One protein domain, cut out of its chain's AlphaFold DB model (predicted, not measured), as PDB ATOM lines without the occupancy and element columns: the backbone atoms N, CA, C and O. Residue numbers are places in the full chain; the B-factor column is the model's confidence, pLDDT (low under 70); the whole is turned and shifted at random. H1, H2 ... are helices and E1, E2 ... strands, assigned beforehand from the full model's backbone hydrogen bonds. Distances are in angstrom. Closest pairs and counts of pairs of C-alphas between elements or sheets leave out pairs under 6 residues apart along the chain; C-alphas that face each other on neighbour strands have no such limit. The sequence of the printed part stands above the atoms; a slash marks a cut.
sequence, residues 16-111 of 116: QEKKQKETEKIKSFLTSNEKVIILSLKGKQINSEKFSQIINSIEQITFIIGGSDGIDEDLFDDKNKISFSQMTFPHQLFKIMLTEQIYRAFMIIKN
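AT A GLANCE: This is residues 16 to 111 of the 116 residues of the protein "LSU m3Psi1915 methyltransferase RlmH" of Mycoplasma meleagridis ATCC 25294 (UniProt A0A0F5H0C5). A small, twisted three-stranded sheet, E2 E1 E3, makes the middle of the domain, with H2 and the long helix H3 packed on each other crosswise at one end and H1 at the opposite end, touching no other helix. The longest strand, E1, bends sharply at residue 41, and the short E3 pairs with it on both sides of the bend. The printed part has 96 residues, with three named helices and three named strands in the order H1 E1 H2 E2 E3 H3; the sheet is parallel throughout and the class is mixed, helices and strands. The whole is compact, with a radius of gyration of the C-alphas of 13.5 A and spans of 45 by 32 by 21 A.

IN THESE COORDINATES: H1, residues 16 to 27, begins with C-alpha 16 at (11.665, 18.243, 26.498) and is 16.4 A long from first to last C-alpha. E1, residues 35 to 45, is 17.7 A long and bends by 113 degrees at residue 41. H2, residues 48 to 56, is 12.1 A long. E2, residues 61 to 65, is 13.1 A long and begins with C-alpha 61 at (-7.206, 36.798, 24.943). E3, residues 81 to 83, is 6.8 A long. H3, residues 91 to 109, is 26.7 A long and ends with C-alpha 109 at (-22.708, 37.032, 23.664).

HOW THE PARTS SIT: In the sheet, E1 is the inner strand, and E2 and E3 are the edge strands. E2 and E1 are parallel, at 43 degrees between their directions, with N 37 and O 62 at 2.8 A and N 64 and O 37 at 2.8 A, both within hydrogen-bond range. E1 and E3 are parallel, at 46 degrees; N 82 and O 38 are at 2.8 A and N 83 and O 44 at 3.0 A, both within range. E1, H2 and E2 form a strand-helix-strand unit, two parallel neighbour strands with a helix between them in the chain, and its crossover is right-handed. H2 is on the sheet but only grazes it, with residues 51 to 55. H3 is on the sheet too and only grazes it, with residues 91 to 98. H3 touches H2 with residues 101 to 109 alone, about perpendicular at 77 degrees; the closest C-alphas are those of Ser 52 and Ala 105, 4.2 A apart. H1 is only just not on the sheet, with 4 pairs of C-alphas within 10 A, and it is apart from H2 and H3. In H1, H2 and H3 every O i to N i+4 pair is within hydrogen-bond range.

THE WHOLE: The two C-alphas farthest apart, those of Glu 17 and Asn 111, are 45.4 A from each other. The printed part has no cut. The link from E2 to E3, residues 66 to 80, is long and has no named element. The mean pLDDT of the printed part is 92.8, and no printed residue is under 70.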
ATOM      1  N   GLN A  16      11.839  17.324  25.372       92.38
ATOM      2  CA  GLN A  16      11.665  18.243  26.498       92.38
ATOM      3  C   GLN A  16      12.339  19.591  26.219       92.38
ATOM      4  O   GLN A  16      11.726  20.638  26.407       92.38
ATOM      5  N   GLU A  17      13.564  19.568  25.692       93.12
ATOM      6  CA  GLU A  17      14.272  20.783  25.282       93.12
ATOM      7  C   GLU A  17      13.519  21.524  24.163       93.12
ATOM      8  O   GLU A  17      13.408  22.751  24.187       93.12
ATOM      9  N   LYS A  18      12.960  20.779  23.197       93.25
ATOM     10  CA  LYS A  18      12.137  21.328  22.111       93.25
ATOM     11  C   LYS A  18      10.911  22.052  22.674       93.25
ATOM     12  O   LYS A  18      10.722  23.231  22.377       93.25
ATOM     13  N   LYS A  19      10.141  21.394  23.548       93.50
ATOM     14  CA  LYS A  19       8.967  21.975  24.227       93.50
ATOM     15  C   LYS A  19       9.305  23.244  24.994       93.50
ATOM     16  O   LYS A  19       8.580  24.232  24.887       93.50
ATOM     17  N   GLN A  20      10.404  23.237  25.742       93.31
ATOM     18  CA  GLN A  20      10.849  24.397  26.512       93.31
ATOM     19  C   GLN A  20      11.162  25.582  25.600       93.31
ATOM     20  O   GLN A  20      10.621  26.667  25.797       93.31
ATOM     21  N   LYS A  21      11.966  25.378  24.551       92.69
ATOM     22  CA  LYS A  21      12.308  26.445  23.597       92.69
ATOM     23  C   LYS A  21      11.094  26.979  22.842       92.69
ATOM     24  O   LYS A  21      10.988  28.191  22.657       92.69
ATOM     25  N   GLU A  22      10.169  26.109  22.441       92.75
ATOM     26  CA  GLU A  22       8.902  26.524  21.826       92.75
ATOM     27  C   GLU A  22       8.068  27.368  22.788       92.75
ATOM     28  O   GLU A  22       7.574  28.429  22.410       92.75
ATOM     29  N   THR A  23       7.983  26.954  24.050       94.25
ATOM     30  CA  THR A  23       7.217  27.671  25.076       94.25
ATOM     31  C   THR A  23       7.808  29.039  25.381       94.25
ATOM     32  O   THR A  23       7.077  30.025  25.429       94.25
ATOM     33  N   GLU A  24       9.127  29.132  25.526       93.81
ATOM     34  CA  GLU A  24       9.811  30.412  25.724       93.81
ATOM     35  C   GLU A  24       9.643  31.330  24.507       93.81
ATOM     36  O   GLU A  24       9.402  32.533  24.652       93.81
ATOM     37  N   LYS A  25       9.659  30.770  23.290       94.38
ATOM     38  CA  LYS A  25       9.368  31.548  22.085       94.38
ATOM     39  C   LYS A  25       7.928  32.062  22.078       94.38
ATOM     40  O   LYS A  25       7.730  33.229  21.750       94.38
ATOM     41  N   ILE A  26       6.949  31.247  22.469       94.12
ATOM     42  CA  ILE A  26       5.546  31.667  22.607       94.12
ATOM     43  C   ILE A  26       5.419  32.794  23.634       94.12
ATOM     44  O   ILE A  26       4.841  33.832  23.324       94.12
ATOM     45  N   LYS A  27       6.016  32.636  24.822       93.06
ATOM     46  CA  LYS A  27       5.993  33.653  25.882       93.06
ATOM     47  C   LYS A  27       6.547  35.000  25.432       93.06
ATOM     48  O   LYS A  27       6.043  36.022  25.879       93.06
ATOM     49  N   SER A  28       7.521  35.019  24.518       94.25
ATOM     50  CA  SER A  28       8.067  36.272  23.974       94.25
ATOM     51  C   SER A  28       7.057  37.115  23.178       94.25
ATOM     52  O   SER A  28       7.307  38.297  22.964       94.25
ATOM     53  N   PHE A  29       5.930  36.531  22.754       93.50
ATOM     54  CA  PHE A  29       4.830  37.245  22.097       93.50
ATOM     55  C   PHE A  29       3.720  37.669  23.064       93.50
ATOM     56  O   PHE A  29       2.817  38.394  22.655       93.50
ATOM     57  N   LEU A  30       3.767  37.211  24.320       92.75
ATOM     58  CA  LEU A  30       2.743  37.513  25.307       92.75
ATOM     59  C   LEU A  30       2.982  38.885  25.946       92.75
ATOM     60  O   LEU A  30       4.109  39.322  26.174       92.75
ATOM     61  N   THR A  31       1.886  39.545  26.279       90.12
ATOM     62  CA  THR A  31       1.799  40.844  26.937       90.12
ATOM     63  C   THR A  31       1.267  40.675  28.360       90.12
ATOM     64  O   THR A  31       0.627  39.681  28.698       90.12
ATOM     65  N   SER A  32       1.521  41.647  29.235       84.56
ATOM     66  CA  SER A  32       1.155  41.540  30.655       84.56
ATOM     67  C   SER A  32      -0.352  41.608  30.933       84.56
ATOM     68  O   SER A  32      -0.778  41.210  32.015       84.56
ATOM     69  N   ASN A  33      -1.154  42.116  29.991       85.75
ATOM     70  CA  ASN A  33      -2.572  42.435  30.202       85.75
ATOM     71  C   ASN A  33      -3.534  41.532  29.418       85.75
ATOM     72  O   ASN A  33      -4.702  41.875  29.253       85.75
ATOM     73  N   GLU A  34      -3.074  40.375  28.944       91.19
ATOM     74  CA  GLU A  34      -3.937  39.423  28.250       91.19
ATOM     75  C   GLU A  34      -4.195  38.157  29.061       91.19
ATOM     76  O   GLU A  34      -3.385  37.723  29.883       91.19
ATOM     77  N   LYS A  35      -5.332  37.515  28.791       93.12
ATOM     78  CA  LYS A  35      -5.575  36.164  29.287       93.12
ATOM     79  C   LYS A  35      -5.042  35.142  28.313       93.12
ATOM     80  O   LYS A  35      -5.474  35.056  27.168       93.12
ATOM     81  N   VAL A  36      -4.158  34.308  28.829       94.94
ATOM     82  CA  VAL A  36      -3.589  33.185  28.102       94.94
ATOM     83  C   VAL A  36      -4.447  31.952  28.349       94.94
ATOM     84  O   VAL A  36      -4.734  31.613  29.496       94.94
ATOM     85  N   ILE A  37      -4.856  31.284  27.275       95.88
ATOM     86  CA  ILE A  37      -5.581  30.016  27.319       95.88
ATOM     87  C   ILE A  37      -4.776  28.978  26.552       95.88
ATOM     88  O   ILE A  37      -4.517  29.138  25.362       95.88
ATOM     89  N   ILE A  38      -4.418  27.894  27.228       96.25
ATOM     90  CA  ILE A  38      -3.732  26.758  26.619       96.25
ATOM     91  C   ILE A  38      -4.776  25.753  26.160       96.25
ATOM     92  O   ILE A  38      -5.597  25.291  26.955       96.25
ATOM     93  N   LEU A  39      -4.740  25.392  24.883       95.75
ATOM     94  CA  LEU A  39      -5.581  24.331  24.354       95.75
ATOM     95  C   LEU A  39      -4.839  23.005  24.507       95.75
ATOM     96  O   LEU A  39      -3.849  22.750  23.829       95.75
ATOM     97  N   SER A  40      -5.305  22.191  25.454       93.69
ATOM     98  CA  SER A  40      -4.615  20.989  25.922       93.69
ATOM     99  C   SER A  40      -5.600  19.861  26.197       93.69
ATOM    100  O   SER A  40      -6.678  20.083  26.749       93.69
ATOM    101  N   LEU A  41      -5.198  18.626  25.890       92.06
ATOM    102  CA  LEU A  41      -5.953  17.421  26.257       92.06
ATOM    103  C   LEU A  41      -6.075  17.245  27.778       92.06
ATOM    104  O   LEU A  41      -7.035  16.629  28.237       92.06
ATOM    105  N   LYS A  42      -5.142  17.811  28.558       91.62
ATOM    106  CA  LYS A  42      -5.157  17.814  30.031       91.62
ATOM    107  C   LYS A  42      -6.014  18.941  30.616       91.62
ATOM    108  O   LYS A  42      -6.185  19.020  31.828       91.62
ATOM    109  N   GLY A  43      -6.522  19.833  29.767       94.50
ATOM    110  CA  GLY A  43      -7.351  20.952  30.184       94.50
ATOM    111  C   GLY A  43      -8.756  20.539  30.611       94.50
ATOM    112  O   GLY A  43      -9.239  19.439  30.338       94.50
ATOM    113  N   LYS A  44      -9.464  21.472  31.247       95.62
ATOM    114  CA  LYS A  44     -10.864  21.268  31.622       95.62
ATOM    115  C   LYS A  44     -11.757  21.329  30.386       95.62
ATOM    116  O   LYS A  44     -11.659  22.266  29.593       95.62
ATOM    117  N   GLN A  45     -12.678  20.378  30.255       96.69
ATOM    118  CA  GLN A  45     -13.745  20.470  29.260       96.69
ATOM    119  C   GLN A  45     -14.826  21.443  29.723       96.69
ATOM    120  O   GLN A  45     -15.299  21.392  30.864       96.69
ATOM    121  N   ILE A  46     -15.220  22.336  28.824       95.88
ATOM    122  CA  ILE A  46     -16.282  23.311  29.051       95.88
ATOM    123  C   ILE A  46     -17.224  23.336  27.849       95.88
ATOM    124  O   ILE A  46     -16.835  22.984  26.740       95.88
ATOM    125  N   ASN A  47     -18.468  23.748  28.074       96.44
ATOM    126  CA  ASN A  47     -19.440  23.956  27.004       96.44
ATOM    127  C   ASN A  47     -19.293  25.353  26.377       96.44
ATOM    128  O   ASN A  47     -18.598  26.226  26.909       96.44
ATOM    129  N   SER A  48     -19.982  25.573  25.255       95.88
ATOM    130  CA  SER A  48     -19.920  26.827  24.500       95.88
ATOM    131  C   SER A  48     -20.393  28.040  25.310       95.88
ATOM    132  O   SER A  48     -19.855  29.131  25.137       95.88
ATOM    133  N   GLU A  49     -21.336  27.874  26.243       94.88
ATOM    134  CA  GLU A  49     -21.795  28.957  27.117       94.88
ATOM    135  C   GLU A  49     -20.681  29.417  28.063       94.88
ATOM    136  O   GLU A  49     -20.390  30.612  28.137       94.88
ATOM    137  N   LYS A  50     -19.986  28.488  28.732       95.25
ATOM    138  CA  LYS A  50     -18.829  28.825  29.581       95.25
ATOM    139  C   LYS A  50     -17.684  29.409  28.759       95.25
ATOM    140  O   LYS A  50     -17.045  30.360  29.198       95.25
ATOM    141  N   PHE A  51     -17.445  28.884  27.557       95.94
ATOM    142  CA  PHE A  51     -16.448  29.443  26.644       95.94
ATOM    143  C   PHE A  51     -16.785  30.895  26.262       95.94
ATOM    144  O   PHE A  51     -15.915  31.764  26.313       95.94
ATOM    145  N   SER A  52     -18.062  31.199  25.999       95.50
ATOM    146  CA  SER A  52     -18.508  32.569  25.721       95.50
ATOM    147  C   SER A  52     -18.344  33.516  26.908       95.50
ATOM    148  O   SER A  52     -17.970  34.669  26.719       95.50
ATOM    149  N   GLN A  53     -18.538  33.032  28.138       94.12
ATOM    150  CA  GLN A  53     -18.305  33.828  29.344       94.12
ATOM    151  C   GLN A  53     -16.826  34.191  29.491       94.12
ATOM    152  O   GLN A  53     -16.506  35.331  29.820       94.12
ATOM    153  N   ILE A  54     -15.923  33.246  29.202       93.75
ATOM    154  CA  ILE A  54     -14.480  33.504  29.206       93.75
ATOM    155  C   ILE A  54     -14.130  34.580  28.178       93.75
ATOM    156  O   ILE A  54     -13.436  35.533  28.529       93.75
ATOM    157  N   ILE A  55     -14.652  34.462  26.953       93.56
ATOM    158  CA  ILE A  55     -14.419  35.442  25.886       93.56
ATOM    159  C   ILE A  55     -14.970  36.823  26.249       93.56
ATOM    160  O   ILE A  55     -14.318  37.824  25.990       93.56
ATOM    161  N   ASN A  56     -16.137  36.893  26.889       93.12
ATOM    162  CA  ASN A  56     -16.749  38.165  27.270       93.12
ATOM    163  C   ASN A  56     -16.061  38.852  28.461       93.12
ATOM    164  O   ASN A  56     -16.282  40.034  28.699       93.12
ATOM    165  N   SER A  57     -15.288  38.107  29.257       87.25
ATOM    166  CA  SER A  57     -14.735  38.609  30.520       87.25
ATOM    167  C   SER A  57     -13.491  39.486  30.369       87.25
ATOM    168  O   SER A  57     -13.109  40.131  31.342       87.25
ATOM    169  N   ILE A  58     -12.824  39.474  29.207       86.50
ATOM    170  CA  ILE A  58     -11.501  40.088  29.022       86.50
ATOM    171  C   ILE A  58     -11.372  40.674  27.618       86.50
ATOM    172  O   ILE A  58     -11.817  40.073  26.646       86.50
ATOM    173  N   GLU A  59     -10.724  41.834  27.522       84.19
ATOM    174  CA  GLU A  59     -10.544  42.564  26.262       84.19
ATOM    175  C   GLU A  59      -9.543  41.887  25.313       84.19
ATOM    176  O   GLU A  59      -9.765  41.860  24.103       84.19
ATOM    177  N   GLN A  60      -8.469  41.299  25.855       92.12
ATOM    178  CA  GLN A  60      -7.428  40.620  25.086       92.12
ATOM    179  C   GLN A  60      -7.202  39.187  25.577       92.12
ATOM    180  O   GLN A  60      -6.890  38.939  26.745       92.12
ATOM    181  N   ILE A  61      -7.361  38.227  24.667       94.69
ATOM    182  CA  ILE A  61      -7.206  36.798  24.943       94.69
ATOM    183  C   ILE A  61      -6.304  36.193  23.875       94.69
ATOM    184  O   ILE A  61      -6.574  36.342  22.682       94.69
ATOM    185  N   THR A  62      -5.300  35.442  24.317       95.69
ATOM    186  CA  THR A  62      -4.436  34.646  23.449       95.69
ATOM    187  C   THR A  62      -4.681  33.167  23.692       95.69
ATOM    188  O   THR A  62      -4.548  32.661  24.808       95.69
ATOM    189  N   PHE A  63      -5.037  32.463  22.619       95.94
ATOM    190  CA  PHE A  63      -5.151  31.011  22.603       95.94
ATOM    191  C   PHE A  63      -3.851  30.406  22.087       95.94
ATOM    192  O   PHE A  63      -3.402  30.738  20.991       95.94
ATOM    193  N   ILE A  64      -3.271  29.491  22.856       95.75
ATOM    194  CA  ILE A  64      -2.057  28.772  22.485       95.75
ATOM    195  C   ILE A  64      -2.439  27.362  22.045       95.75
ATOM    196  O   ILE A  64      -3.056  26.604  22.796       95.75
ATOM    197  N   ILE A  65      -2.040  27.023  20.822       93.62
ATOM    198  CA  ILE A  65      -2.089  25.674  20.261       93.62
ATOM    199  C   ILE A  65      -0.640  25.193  20.191       93.62
ATOM    200  O   ILE A  65       0.192  25.865  19.584       93.62
ATOM    201  N   GLY A  66      -0.333  24.069  20.837       90.06
ATOM    202  CA  GLY A  66       1.011  23.494  20.781       90.06
ATOM    203  C   GLY A  66       1.377  22.970  19.390       90.06
ATOM    204  O   GLY A  66       0.509  22.807  18.538       90.06
ATOM    205  N   GLY A  67       2.671  22.729  19.163       85.69
ATOM    206  CA  GLY A  67       3.152  22.030  17.969       85.69
ATOM    207  C   GLY A  67       2.910  20.519  18.044       85.69
ATOM    208  O   GLY A  67       2.260  20.023  18.962       85.69
ATOM    209  N   SER A  68       3.480  19.771  17.097       85.50
ATOM    210  CA  SER A  68       3.413  18.300  17.016       85.50
ATOM    211  C   SER A  68       3.669  17.576  18.345       85.50
ATOM    212  O   SER A  68       2.916  16.673  18.709       85.50
ATOM    213  N   ASP A  69       4.684  18.009  19.090       88.31
ATOM    214  CA  ASP A  69       5.047  17.428  20.383       88.31
ATOM    215  C   ASP A  69       4.305  18.082  21.566       88.31
ATOM    216  O   ASP A  69       4.313  17.547  22.678       88.31
ATOM    217  N   GLY A  70       3.631  19.213  21.347       88.06
ATOM    218  CA  GLY A  70       3.027  20.067  22.369       88.06
ATOM    219  C   GLY A  70       3.992  21.122  22.919       88.06
ATOM    220  O   GLY A  70       5.051  21.367  22.355       88.06
ATOM    221  N   ILE A  71       3.623  21.746  24.040       93.12
ATOM    222  CA  ILE A  71       4.439  22.753  24.742       93.12
ATOM    223  C   ILE A  71       4.776  22.282  26.159       93.12
ATOM    224  O   ILE A  71       4.293  21.241  26.616       93.12
ATOM    225  N   ASP A  72       5.608  23.048  26.856       94.44
ATOM    226  CA  ASP A  72       5.851  22.889  28.285       94.44
ATOM    227  C   ASP A  72       4.687  23.519  29.069       94.44
ATOM    228  O   ASP A  72       4.676  24.702  29.415       94.44
ATOM    229  N   GLU A  73       3.635  22.721  29.261       91.81
ATOM    230  CA  GLU A  73       2.398  23.145  29.920       91.81
ATOM    231  C   GLU A  73       2.557  23.400  31.424       91.81
ATOM    232  O   GLU A  73       1.686  24.039  32.018       91.81
ATOM    233  N   ASP A  74       3.637  22.916  32.041       91.06
ATOM    234  CA  ASP A  74       3.891  23.077  33.477       91.06
ATOM    235  C   ASP A  74       4.244  24.535  33.823       91.06
ATOM    236  O   ASP A  74       4.148  24.965  34.971       91.06
ATOM    237  N   LEU A  75       4.568  25.335  32.803       90.06
ATOM    238  CA  LEU A  75       4.813  26.773  32.906       90.06
ATOM    239  C   LEU A  75       3.523  27.612  32.943       90.06
ATOM    240  O   LEU A  75       3.603  28.839  33.042       90.06
ATOM    241  N   PHE A  76       2.348  26.981  32.856       91.12
ATOM    242  CA  PHE A  76       1.046  27.647  32.872       91.12
ATOM    243  C   PHE A  76       0.129  27.069  33.955       91.12
ATOM    244  O   PHE A  76       0.085  25.862  34.179       91.12
ATOM    245  N   ASP A  77      -0.664  27.943  34.579       91.62
ATOM    246  CA  ASP A  77      -1.676  27.561  35.570       91.62
ATOM    247  C   ASP A  77      -2.732  26.628  34.945       91.62
ATOM    248  O   ASP A  77      -3.246  26.894  33.854       91.62
ATOM    249  N   ASP A  78      -3.094  25.554  35.645       89.19
ATOM    250  CA  ASP A  78      -4.095  24.584  35.192       89.19
ATOM    251  C   ASP A  78      -5.456  25.222  34.897       89.19
ATOM    252  O   ASP A  78      -6.173  24.775  33.998       89.19
ATOM    253  N   LYS A  79      -5.807  26.319  35.582       90.88
ATOM    254  CA  LYS A  79      -7.058  27.052  35.320       90.88
ATOM    255  C   LYS A  79      -7.107  27.691  33.928       90.88
ATOM    256  O   LYS A  79      -8.187  28.053  33.461       90.88
ATOM    257  N   ASN A  80      -5.954  27.832  33.275       92.94
ATOM    258  CA  ASN A  80      -5.826  28.384  31.932       92.94
ATOM    259  C   ASN A  80      -5.880  27.296  30.847       92.94
ATOM    260  O   ASN A  80      -5.848  27.628  29.664       92.94
ATOM    261  N   LYS A  81      -5.974  26.010  31.214       96.06
ATOM    262  CA  LYS A  81      -5.978  24.885  30.270       96.06
ATOM    263  C   LYS A  81      -7.409  24.473  29.925       96.06
ATOM    264  O   LYS A  81      -8.195  24.107  30.801       96.06
ATOM    265  N   ILE A  82      -7.744  24.477  28.637       96.69
ATOM    266  CA  ILE A  82      -9.050  24.055  28.115       96.69
ATOM    267  C   ILE A  82      -8.867  22.876  27.165       96.69
ATOM    268  O   ILE A  82      -8.026  22.913  26.270       96.69
ATOM    269  N   SER A  83      -9.704  21.855  27.339       96.25
ATOM    270  CA  SER A  83      -9.798  20.712  26.433       96.25
ATOM    271  C   SER A  83     -11.073  20.809  25.598       96.25
ATOM    272  O   SER A  83     -12.164  20.984  26.140       96.25
ATOM    273  N   PHE A  84     -10.941  20.690  24.276       94.81
ATOM    274  CA  PHE A  84     -12.083  20.630  23.350       94.81
ATOM    275  C   PHE A  84     -12.672  19.216  23.257       94.81
ATOM    276  O   PHE A  84     -13.836  19.054  22.909       94.81
ATOM    277  N   SER A  85     -11.862  18.188  23.522       93.50
ATOM    278  CA  SER A  85     -12.249  16.781  23.425       93.50
ATOM    279  C   SER A  85     -11.221  15.895  24.123       93.50
ATOM    280  O   SER A  85     -10.076  16.289  24.320       93.50
ATOM    281  N   GLN A  86     -11.617  14.666  24.450       92.81
ATOM    282  CA  GLN A  86     -10.675  13.606  24.834       92.81
ATOM    283  C   GLN A  86      -9.911  13.047  23.620       92.81
ATOM    284  O   GLN A  86      -8.926  12.335  23.788       92.81
ATOM    285  N   MET A  87     -10.371  13.348  22.401       93.94
ATOM    286  CA  MET A  87      -9.742  12.925  21.152       93.94
ATOM    287  C   MET A  87      -8.651  13.897  20.705       93.94
ATOM    288  O   MET A  87      -8.770  15.111  20.870       93.94
ATOM    289  N   THR A  88      -7.629  13.350  20.051       90.44
ATOM    290  CA  THR A  88      -6.572  14.127  19.400       90.44
ATOM    291  C   THR A  88      -7.005  14.530  17.995       90.44
ATOM    292  O   THR A  88      -7.393  13.681  17.193       90.44
ATOM    293  N   PHE A  89      -6.889  15.818  17.673       90.19
ATOM    294  CA  PHE A  89      -7.164  16.345  16.337       90.19
ATOM    295  C   PHE A  89      -5.883  16.869  15.679       90.19
ATOM    296  O   PHE A  89      -5.032  17.428  16.373       90.19
ATOM    297  N   PRO A  90      -5.744  16.767  14.345       89.62
ATOM    298  CA  PRO A  90      -4.666  17.438  13.628       89.62
ATOM    299  C   PRO A  90      -4.717  18.956  13.838       89.62
ATOM    300  O   PRO A  90      -5.793  19.555  13.777       89.62
ATOM    301  N   HIS A  91      -3.558  19.600  13.994       86.69
ATOM    302  CA  HIS A  91      -3.457  21.039  14.280       86.69
ATOM    303  C   HIS A  91      -4.246  21.931  13.311       86.69
ATOM    304  O   HIS A  91      -4.891  22.887  13.735       86.69
ATOM    305  N   GLN A  92      -4.240  21.615  12.011       88.06
ATOM    306  CA  GLN A  92      -4.983  22.395  11.013       88.06
ATOM    307  C   GLN A  92      -6.498  22.330  11.236       88.06
ATOM    308  O   GLN A  92      -7.160  23.365  11.222       88.06
ATOM    309  N   LEU A  93      -7.036  21.137  11.505       91.88
ATOM    310  CA  LEU A  93      -8.450  20.965  11.832       91.88
ATOM    311  C   LEU A  93      -8.788  21.672  13.147       91.88
ATOM    312  O   LEU A  93      -9.806  22.353  13.250       91.88
ATOM    313  N   PHE A  94      -7.903  21.566  14.133       92.75
ATOM    314  CA  PHE A  94      -8.101  22.178  15.437       92.75
ATOM    315  C   PHE A  94      -8.180  23.712  15.370       92.75
ATOM    316  O   PHE A  94      -9.044  24.309  16.010       92.75
ATOM    317  N   LYS A  95      -7.362  24.356  14.523       92.44
ATOM    318  CA  LYS A  95      -7.461  25.802  14.242       92.44
ATOM    319  C   LYS A  95      -8.847  26.197  13.714       92.44
ATOM    320  O   LYS A  95      -9.393  27.224  14.124       92.44
ATOM    321  N   ILE A  96      -9.437  25.378  12.841       94.88
ATOM    322  CA  ILE A  96     -10.788  25.608  12.304       94.88
ATOM    323  C   ILE A  96     -11.832  25.467  13.417       94.88
ATOM    324  O   ILE A  96     -12.677  26.347  13.576       94.88
ATOM    325  N   MET A  97     -11.741  24.407  14.228       95.94
ATOM    326  CA  MET A  97     -12.653  24.180  15.357       95.94
ATOM    327  C   MET A  97     -12.612  25.327  16.373       95.94
ATOM    328  O   MET A  97     -13.658  25.800  16.810       95.94
ATOM    329  N   LEU A  98     -11.416  25.807  16.726       96.38
ATOM    330  CA  LEU A  98     -11.256  26.954  17.619       96.38
ATOM    331  C   LEU A  98     -11.901  28.213  17.032       96.38
ATOM    332  O   LEU A  98     -12.644  28.903  17.726       96.38
ATOM    333  N   THR A  99     -11.643  28.498  15.753       96.00
ATOM    334  CA  THR A  99     -12.201  29.673  15.067       96.00
ATOM    335  C   THR A  99     -13.729  29.640  15.067       96.00
ATOM    336  O   THR A  99     -14.374  30.651  15.350       96.00
ATOM    337  N   GLU A 100     -14.319  28.474  14.808       96.56
ATOM    338  CA  GLU A 100     -15.766  28.276  14.873       96.56
ATOM    339  C   GLU A 100     -16.304  28.502  16.292       96.56
ATOM    340  O   GLU A 100     -17.271  29.244  16.456       96.56
ATOM    341  N   GLN A 101     -15.657  27.954  17.328       96.69
ATOM    342  CA  GLN A 101     -16.101  28.156  18.712       96.69
ATOM    343  C   GLN A 101     -15.972  29.613  19.165       96.69
ATOM    344  O   GLN A 101     -16.839  30.101  19.892       96.69
ATOM    345  N   ILE A 102     -14.943  30.340  18.716       95.50
ATOM    346  CA  ILE A 102     -14.816  31.786  18.957       95.50
ATOM    347  C   ILE A 102     -15.986  32.527  18.299       95.50
ATOM    348  O   ILE A 102     -16.640  33.351  18.940       95.50
ATOM    349  N   TYR A 103     -16.301  32.207  17.042       95.06
ATOM    350  CA  TYR A 103     -17.456  32.784  16.354       95.06
ATOM    351  C   TYR A 103     -18.771  32.484  17.089       95.06
ATOM    352  O   TYR A 103     -19.553  33.398  17.363       95.06
ATOM    353  N   ARG A 104     -18.991  31.226  17.483       95.19
ATOM    354  CA  ARG A 104     -20.155  30.791  18.263       95.19
ATOM    355  C   ARG A 104     -20.268  31.546  19.584       95.19
ATOM    356  O   ARG A 104     -21.353  32.013  19.920       95.19
ATOM    357  N   ALA A 105     -19.161  31.725  20.301       95.31
ATOM    358  CA  ALA A 105     -19.131  32.506  21.529       95.31
ATOM    359  C   ALA A 105     -19.599  33.948  21.307       95.31
ATOM    360  O   ALA A 105     -20.467  34.418  22.039       95.31
ATOM    361  N   PHE A 106     -19.116  34.634  20.265       94.19
ATOM    362  CA  PHE A 106     -19.597  35.980  19.933       94.19
ATOM    363  C   PHE A 106     -21.086  36.018  19.574       94.19
ATOM    364  O   PHE A 106     -21.767  36.998  19.882       94.19
ATOM    365  N   MET A 107     -21.607  34.972  18.932       94.62
ATOM    366  CA  MET A 107     -23.031  34.878  18.610       94.62
ATOM    367  C   MET A 107     -23.893  34.696  19.866       94.62
ATOM    368  O   MET A 107     -24.917  35.372  19.987       94.62
ATOM    369  N   ILE A 108     -23.433  33.876  20.820       94.12
ATOM    370  CA  ILE A 108     -24.047  33.724  22.148       94.12
ATOM    371  C   ILE A 108     -24.026  35.061  22.903       94.12
ATOM    372  O   ILE A 108     -25.075  35.514  23.353       94.12
ATOM    373  N   ILE A 109     -22.871  35.735  22.974       93.12
ATOM    374  CA  ILE A 109     -22.708  37.032  23.664       93.12
ATOM    375  C   ILE A 109     -23.684  38.081  23.116       93.12
ATOM    376  O   ILE A 109     -24.277  38.846  23.872       93.12
ATOM    377  N   LYS A 110     -23.890  38.110  21.795       91.06
ATOM    378  CA  LYS A 110     -24.792  39.066  21.137       91.06
ATOM    379  C   LYS A 110     -26.277  38.691  21.233       91.06
ATOM    380  O   LYS A 110     -27.084  39.334  20.564       91.06
ATOM    381  N   ASN A 111     -26.644  37.659  22.000       81.75
ATOM    382  CA  ASN A 111     -28.006  37.113  22.083       81.75
ATOM    383  C   ASN A 111     -28.635  36.822  20.707       81.75
ATOM    384  O   ASN A 111     -29.857  36.839  20.543       81.75
TER     385      ASN A 111